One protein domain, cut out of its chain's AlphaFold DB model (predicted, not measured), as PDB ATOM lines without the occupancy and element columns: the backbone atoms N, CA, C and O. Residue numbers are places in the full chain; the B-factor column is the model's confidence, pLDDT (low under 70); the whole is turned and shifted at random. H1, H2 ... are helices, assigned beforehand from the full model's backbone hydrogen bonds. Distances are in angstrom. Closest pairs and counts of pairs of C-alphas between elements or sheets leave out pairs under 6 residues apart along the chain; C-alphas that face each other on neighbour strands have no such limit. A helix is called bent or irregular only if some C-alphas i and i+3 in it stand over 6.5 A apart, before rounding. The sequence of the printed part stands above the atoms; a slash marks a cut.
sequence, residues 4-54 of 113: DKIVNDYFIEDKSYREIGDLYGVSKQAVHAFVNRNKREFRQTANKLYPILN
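What this domain is: This is residues 4 to 54 of the 113 residues of the protein "HTH cro/C1-type domain-containing protein" of Candidatus Pacearchaeota archaeon (UniProt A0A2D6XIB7). Picture a wide V of two helices, H3 and H4, whose arms make a corner around residue 38; H1 sits in the opening of the V and packs on H4, while H2 crosses the end of H3 that is far from that corner. The printed part has 51 residues with four named helices, H1, H2, H3 and H4 in that order along the chain, and no named strand. Its class is all helix, and the helix packing is mostly crossed, with 0 of 3 touching pairs at a shallow tilt. The whole is compact, with a radius of gyration of the C-alphas of 10.7 A. Its outline is only just flat, spanning 30 by 21 by 12 A along the three main axes.

How they stand to each other: Start at the first printed residue, where H1 takes residues 4 to 12. A tight link of 4 residues brings you to H2, residues 17 to 24. H1 and H2 touch, and their closest C-alphas are those of Asp 9 and Ile 20, 6.8 A apart. They are a helical hairpin: their lines stand at a steep tilt of 43 degrees and they run opposite ways. Past a tight link of 3 residues, look for H3 at residues 28 to 37. H2 and H3 touch with 12 pairs of C-alphas within 8 A, the closest being those of Arg 18 and Lys 28 at 4.6 A. Their lines are about perpendicular, at 83 degrees. H1 and H3 are only just apart, with their closest C-alphas 8.3 A from each other. One residue, Asn 38, forms the tight link to H4, residues 39 to 53. H3 and H4 are close but not clearly touching, with 1 pair of C-alphas within 8 A, Val 35 and Phe 42 at 6.6 A, and their lines are about perpendicular at 82 degrees. Now compare H4 with H1: they touch, with the C-alphas of Val 7 and Ala 46 the closest at 6.0 A. They run the same way at a steep tilt of 60 degrees, with centres 9.2 A apart. H2 and H4 are apart. In the backbone, every O i to N i+4 pair is within hydrogen-bond range in H1, H2 and H3, while in H4 it is 9 of 11.

Where its parts are: Find C-alpha 4 of Asp 4 at (-19.411, -9.598, 6.526); from there H1 runs 10.9 A to the C-alpha of Ile 12. H2 begins at Tyr 17 and covers 10.4 A to Tyr 24. For H3, go to C-alpha 28 at (-4.511, -15.890, 0.545) and read on to Arg 37, 14.2 A away. H4 is the longest helix, with 15 residues, and runs 20.3 A from Lys 39 to C-alpha 53 at (-18.519, -9.261, 20.084). H4 is irregular, but only just: C-alphas 48 and 51 are 6.8 A apart, against about 5 A in a regular helix, and its line is a rough one.

The domain as a whole: Look for the two C-alphas farthest apart at Ser 27 and Asn 54, 30.7 A from each other. The first and last printed C-alphas, those of Asp 4 and Asn 54, are 17.1 A apart. The printed part runs from residue 4 to residue 54 of a full chain of 113 residues and has no cut. The three links are tight, and no link is long. In the B-factor column the mean pLDDT of the printed part is 89.9; the model's confidence is under 70 at residues 51 to 54, of which 51 to 53 belong to H4.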
ATOM      1  N   ASP A   4     -18.935  -9.194   5.204       90.44
ATOM      2  CA  ASP A   4     -19.411  -9.598   6.526       90.44
ATOM      3  C   ASP A   4     -18.858 -10.967   6.936       90.44
ATOM      4  O   ASP A   4     -18.319 -11.101   8.038       90.44
ATOM      5  N   LYS A   5     -18.871 -11.943   6.021       92.25
ATOM      6  CA  LYS A   5     -18.315 -13.274   6.275       92.25
ATOM      7  C   LYS A   5     -16.803 -13.239   6.511       92.25
ATOM      8  O   LYS A   5     -16.331 -13.813   7.487       92.25
ATOM      9  N   ILE A   6     -16.039 -12.500   5.696       93.94
ATOM     10  CA  ILE A   6     -14.582 -12.369   5.901       93.94
ATOM     11  C   ILE A   6     -14.269 -11.627   7.204       93.94
ATOM     12  O   ILE A   6     -13.323 -11.992   7.901       93.94
ATOM     13  N   VAL A   7     -15.031 -10.584   7.548       90.81
ATOM     14  CA  VAL A   7     -14.861  -9.875   8.824       90.81
ATOM     15  C   VAL A   7     -15.105 -10.832   9.989       90.81
ATOM     16  O   VAL A   7     -14.287 -10.865  10.910       90.81
ATOM     17  N   ASN A   8     -16.164 -11.644   9.929       88.88
ATOM     18  CA  ASN A   8     -16.422 -12.673  10.930       88.88
ATOM     19  C   ASN A   8     -15.257 -13.659  11.030       88.88
ATOM     20  O   ASN A   8     -14.665 -13.817  12.093       88.88
ATOM     21  N   ASP A   9     -14.837 -14.241   9.911       91.50
ATOM     22  CA  ASP A   9     -13.748 -15.210   9.917       91.50
ATOM     23  C   ASP A   9     -12.423 -14.625  10.443       91.50
ATOM     24  O   ASP A   9     -11.704 -15.289  11.188       91.50
ATOM     25  N   TYR A  10     -12.090 -13.379  10.100       90.94
ATOM     26  CA  TYR A  10     -10.798 -12.776  10.448       90.94
ATOM     27  C   TYR A  10     -10.729 -12.210  11.876       90.94
ATOM     28  O   TYR A  10      -9.688 -12.303  12.545       90.94
ATOM     29  N   PHE A  11     -11.796 -11.549  12.329       84.75
ATOM     30  CA  PHE A  11     -11.822 -10.886  13.636       84.75
ATOM     31  C   PHE A  11     -12.419 -11.764  14.728       84.75
ATOM     32  O   PHE A  11     -11.910 -11.730  15.844       84.75
ATOM     33  N   ILE A  12     -13.467 -12.527  14.406       79.12
ATOM     34  CA  ILE A  12     -14.263 -13.289  15.377       79.12
ATOM     35  C   ILE A  12     -13.669 -14.683  15.535       79.12
ATOM     36  O   ILE A  12     -13.233 -15.061  16.618       79.12
ATOM     37  N   GLU A  13     -13.558 -15.397  14.419       85.38
ATOM     38  CA  GLU A  13     -13.009 -16.757  14.381       85.38
ATOM     39  C   GLU A  13     -11.474 -16.775  14.377       85.38
ATOM     40  O   GLU A  13     -10.861 -17.838  14.359       85.38
ATOM     41  N   ASP A  14     -10.851 -15.592  14.378       85.81
ATOM     42  CA  ASP A  14      -9.403 -15.393  14.429       85.81
ATOM     43  C   ASP A  14      -8.611 -16.124  13.324       85.81
ATOM     44  O   ASP A  14      -7.406 -16.357  13.458       85.81
ATOM     45  N   LYS A  15      -9.260 -16.428  12.193       91.25
ATOM     46  CA  LYS A  15      -8.634 -17.083  11.044       91.25
ATOM     47  C   LYS A  15      -7.657 -16.139  10.348       91.25
ATOM     48  O   LYS A  15      -7.892 -14.941  10.175       91.25
ATOM     49  N   SER A  16      -6.542 -16.684   9.890       93.81
ATOM     50  CA  SER A  16      -5.622 -16.011   8.979       93.81
ATOM     51  C   SER A  16      -6.217 -15.901   7.570       93.81
ATOM     52  O   SER A  16      -7.070 -16.687   7.171       93.81
ATOM     53  N   TYR A  17      -5.703 -14.985   6.740       95.88
ATOM     54  CA  TYR A  17      -6.099 -14.921   5.321       95.88
ATOM     55  C   TYR A  17      -5.787 -16.196   4.534       95.88
ATOM     56  O   TYR A  17      -6.362 -16.399   3.470       95.88
ATOM     57  N   ARG A  18      -4.885 -17.046   5.041       97.44
ATOM     58  CA  ARG A  18      -4.653 -18.372   4.472       97.44
ATOM     59  C   ARG A  18      -5.828 -19.297   4.757       97.44
ATOM     60  O   ARG A  18      -6.416 -19.782   3.809       97.44
ATOM     61  N   GLU A  19      -6.199 -19.453   6.024       97.50
ATOM     62  CA  GLU A  19      -7.335 -20.296   6.429       97.50
ATOM     63  C   GLU A  19      -8.650 -19.820   5.804       97.50
ATOM     64  O   GLU A  19      -9.470 -20.629   5.388       97.50
ATOM     65  N   ILE A  20      -8.833 -18.502   5.682       97.56
ATOM     66  CA  ILE A  20      -9.964 -17.924   4.946       97.56
ATOM     67  C   ILE A  20      -9.877 -18.309   3.468       97.56
ATOM     68  O   ILE A  20     -10.862 -18.754   2.896       97.56
ATOM     69  N   GLY A  21      -8.710 -18.175   2.838       97.38
ATOM     70  CA  GLY A  21      -8.527 -18.597   1.451       97.38
ATOM     71  C   GLY A  21      -8.916 -20.061   1.242       97.38
ATOM     72  O   GLY A  21      -9.746 -20.352   0.383       97.38
ATOM     73  N   ASP A  22      -8.400 -20.945   2.094       97.69
ATOM     74  CA  ASP A  22      -8.690 -22.379   2.066       97.69
ATOM     75  C   ASP A  22     -10.206 -22.645   2.224       97.69
ATOM     76  O   ASP A  22     -10.769 -23.436   1.471       97.69
ATOM     77  N   LEU A  23     -10.894 -21.920   3.120       96.81
ATOM     78  CA  LEU A  23     -12.346 -22.020   3.340       96.81
ATOM     79  C   LEU A  23     -13.184 -21.617   2.114       96.81
ATOM     80  O   LEU A  23     -14.203 -22.242   1.829       96.81
ATOM     81  N   TYR A  24     -12.773 -20.570   1.392       96.31
ATOM     82  CA  TYR A  24     -13.501 -20.059   0.222       96.31
ATOM     83  C   TYR A  24     -12.979 -20.616  -1.112       96.31
ATOM     84  O   TYR A  24     -13.438 -20.175  -2.166       96.31
ATOM     85  N   GLY A  25     -12.024 -21.551  -1.091       97.06
ATOM     86  CA  GLY A  25     -11.428 -22.125  -2.301       97.06
ATOM     87  C   GLY A  25     -10.602 -21.126  -3.121       97.06
ATOM     88  O   GLY A  25     -10.564 -21.213  -4.347       97.06
ATOM     89  N   VAL A  26      -9.960 -20.150  -2.470       97.25
ATOM     90  CA  VAL A  26      -9.152 -19.102  -3.117       97.25
ATOM     91  C   VAL A  26      -7.789 -18.932  -2.443       97.25
ATOM     92  O   VAL A  26      -7.563 -19.343  -1.312       97.25
ATOM     93  N   SER A  27      -6.842 -18.276  -3.114       98.00
ATOM     94  CA  SER A  27      -5.532 -18.011  -2.510       98.00
ATOM     95  C   SER A  27      -5.600 -16.937  -1.414       98.00
ATOM     96  O   SER A  27      -6.418 -16.013  -1.465       98.00
ATOM     97  N   LYS A  28      -4.653 -16.964  -0.462       97.31
ATOM     98  CA  LYS A  28      -4.511 -15.890   0.545       97.31
ATOM     99  C   LYS A  28      -4.328 -14.505  -0.091       97.31
ATOM    100  O   LYS A  28      -4.732 -13.496   0.483       97.31
ATOM    101  N   GLN A  29      -3.702 -14.442  -1.271       98.06
ATOM    102  CA  GLN A  29      -3.491 -13.206  -2.022       98.06
ATOM    103  C   GLN A  29      -4.813 -12.665  -2.569       98.06
ATOM    104  O   GLN A  29      -5.014 -11.453  -2.540       98.06
ATOM    105  N   ALA A  30      -5.723 -13.541  -3.006       97.56
ATOM    106  CA  ALA A  30      -7.061 -13.149  -3.435       97.56
ATOM    107  C   ALA A  30      -7.875 -12.570  -2.267       97.56
ATOM    108  O   ALA A  30      -8.480 -11.510  -2.423       97.56
ATOM    109  N   VAL A  31      -7.813 -13.190  -1.081       97.56
ATOM    110  CA  VAL A  31      -8.437 -12.648   0.143       97.56
ATOM    111  C   VAL A  31      -7.855 -11.275   0.485       97.56
ATOM    112  O   VAL A  31      -8.594 -10.312   0.672       97.56
ATOM    113  N   HIS A  32      -6.526 -11.148   0.508       96.75
ATOM    114  CA  HIS A  32      -5.852  -9.881   0.802       96.75
ATOM    115  C   HIS A  32      -6.213  -8.777  -0.207       96.75
ATOM    116  O   HIS A  32      -6.504  -7.646   0.183       96.75
ATOM    117  N   ALA A  33      -6.230  -9.096  -1.504       97.31
ATOM    118  CA  ALA A  33      -6.633  -8.162  -2.550       97.31
ATOM    119  C   ALA A  33      -8.101  -7.741  -2.394       97.31
ATOM    120  O   ALA A  33      -8.411  -6.557  -2.525       97.31
ATOM    121  N   PHE A  34      -8.986  -8.683  -2.061       96.69
ATOM    122  CA  PHE A  34     -10.392  -8.409  -1.789       96.69
ATOM    123  C   PHE A  34     -10.566  -7.459  -0.597       96.69
ATOM    124  O   PHE A  34     -11.254  -6.448  -0.722       96.69
ATOM    125  N   VAL A  35      -9.899  -7.724   0.532       95.00
ATOM    126  CA  VAL A  35      -9.953  -6.845   1.712       95.00
ATOM    127  C   VAL A  35      -9.410  -5.455   1.392       95.00
ATOM    128  O   VAL A  35     -10.025  -4.461   1.769       95.00
ATOM    129  N   ASN A  36      -8.293  -5.352   0.667       94.25
ATOM    130  CA  ASN A  36      -7.712  -4.055   0.322       94.25
ATOM    131  C   ASN A  36      -8.594  -3.231  -0.618       94.25
ATOM    132  O   ASN A  36      -8.724  -2.025  -0.413       94.25
ATOM    133  N   ARG A  37      -9.237  -3.865  -1.607       95.94
ATOM    134  CA  ARG A  37     -10.208  -3.193  -2.489       95.94
ATOM    135  C   ARG A  37     -11.416  -2.675  -1.709       95.94
ATOM    136  O   ARG A  37     -11.905  -1.592  -1.999       95.94
ATOM    137  N   ASN A  38     -11.830  -3.406  -0.675       95.06
ATOM    138  CA  ASN A  38     -12.992  -3.085   0.151       95.06
ATOM    139  C   ASN A  38     -12.615  -2.503   1.525       95.06
ATOM    140  O   ASN A  38     -13.385  -2.597   2.476       95.06
ATOM    141  N   LYS A  39     -11.428  -1.897   1.669       91.25
ATOM    142  CA  LYS A  39     -10.843  -1.549   2.980       91.25
ATOM    143  C   LYS A  39     -11.748  -0.677   3.853       91.25
ATOM    144  O   LYS A  39     -11.777  -0.848   5.072       91.25
ATOM    145  N   ARG A  40     -12.460   0.276   3.243       92.00
ATOM    146  CA  ARG A  40     -13.397   1.161   3.952       92.00
ATOM    147  C   ARG A  40     -14.572   0.369   4.520       92.00
ATOM    148  O   ARG A  40     -14.826   0.457   5.716       92.00
ATOM    149  N   GLU A  41     -15.243  -0.404   3.678       93.31
ATOM    150  CA  GLU A  41     -16.401  -1.211   4.064       93.31
ATOM    151  C   GLU A  41     -16.006  -2.311   5.056       93.31
ATOM    152  O   GLU A  41     -16.649  -2.471   6.084       93.31
ATOM    153  N   PHE A  42     -14.865  -2.970   4.838       91.44
ATOM    154  CA  PHE A  42     -14.289  -3.942   5.765       91.44
ATOM    155  C   PHE A  42     -14.134  -3.368   7.180       91.44
ATOM    156  O   PHE A  42     -14.538  -3.995   8.157       91.44
ATOM    157  N   ARG A  43     -13.603  -2.142   7.302       87.56
ATOM    158  CA  ARG A  43     -13.476  -1.443   8.592       87.56
ATOM    159  C   ARG A  43     -14.826  -1.049   9.186       87.56
ATOM    160  O   ARG A  43     -15.016  -1.205  10.386       87.56
ATOM    161  N   GLN A  44     -15.748  -0.537   8.373       90.56
ATOM    162  CA  GLN A  44     -17.087  -0.158   8.834       90.56
ATOM    163  C   GLN A  44     -17.844  -1.369   9.391       90.56
ATOM    164  O   GLN A  44     -18.385  -1.301  10.493       90.56
ATOM    165  N   THR A  45     -17.806  -2.492   8.677       89.44
ATOM    166  CA  THR A  45     -18.416  -3.755   9.100       89.44
ATOM    167  C   THR A  45     -17.759  -4.288  10.370       89.44
ATOM    168  O   THR A  45     -18.463  -4.645  11.312       89.44
ATOM    169  N   ALA A  46     -16.428  -4.257  10.467       86.88
ATOM    170  CA  ALA A  46     -15.720  -4.681  11.673       86.88
ATOM    171  C   ALA A  46     -16.073  -3.819  12.905       86.88
ATOM    172  O   ALA A  46     -16.346  -4.357  13.977       86.88
ATOM    173  N   ASN A  47     -16.165  -2.494  12.743       84.06
ATOM    174  CA  ASN A  47     -16.599  -1.583  13.809       84.06
ATOM    175  C   ASN A  47     -18.054  -1.817  14.228       84.06
ATOM    176  O   ASN A  47     -18.359  -1.759  15.414       84.06
ATOM    177  N   LYS A  48     -18.948  -2.111  13.274       84.31
ATOM    178  CA  LYS A  48     -20.353  -2.435  13.561       84.31
ATOM    179  C   LYS A  48     -20.497  -3.743  14.343       84.31
ATOM    180  O   LYS A  48     -21.396  -3.856  15.170       84.31
ATOM    181  N   LEU A  49     -19.630  -4.723  14.086       75.06
ATOM    182  CA  LEU A  49     -19.665  -6.017  14.769       75.06
ATOM    183  C   LEU A  49     -18.998  -5.979  16.154       75.06
ATOM    184  O   LEU A  49     -19.379  -6.764  17.016       75.06
ATOM    185  N   TYR A  50     -18.071  -5.050  16.419       71.44
ATOM    186  CA  TYR A  50     -17.368  -4.956  17.709       71.44
ATOM    187  C   TYR A  50     -18.281  -4.945  18.958       71.44
ATOM    188  O   TYR A  50     -18.013  -5.727  19.871       71.44
ATOM    189  N   PRO A  51     -19.377  -4.157  19.026       69.25
ATOM    190  CA  PRO A  51     -20.279  -4.165  20.182       69.25
ATOM    191  C   PRO A  51     -20.973  -5.514  20.395       69.25
ATOM    192  O   PRO A  51     -21.216  -5.913  21.527       69.25
ATOM    193  N   ILE A  52     -21.257  -6.237  19.308       66.00
ATOM    194  CA  ILE A  52     -21.890  -7.564  19.337       66.00
ATOM    195  C   ILE A  52     -20.910  -8.610  19.894       66.00
ATOM    196  O   ILE A  52     -21.316  -9.595  20.510       66.00
ATOM    197  N   LEU A  53     -19.612  -8.376  19.691       59.44
ATOM    198  CA  LEU A  53     -18.519  -9.261  20.084       59.44
ATOM    199  C   LEU A  53     -18.015  -9.024  21.498       59.44
ATOM    200  O   LEU A  53     -17.475  -9.947  22.103       59.44
ATOM    201  N   ASN A  54     -18.252  -7.841  22.064       62.03
ATOM    202  CA  ASN A  54     -18.110  -7.610  23.499       62.03
ATOM    203  C   ASN A  54     -19.290  -8.223  24.281       62.03
ATOM    204  O   ASN A  54     -19.836  -7.605  25.191       62.03
TER     205      ASN A  54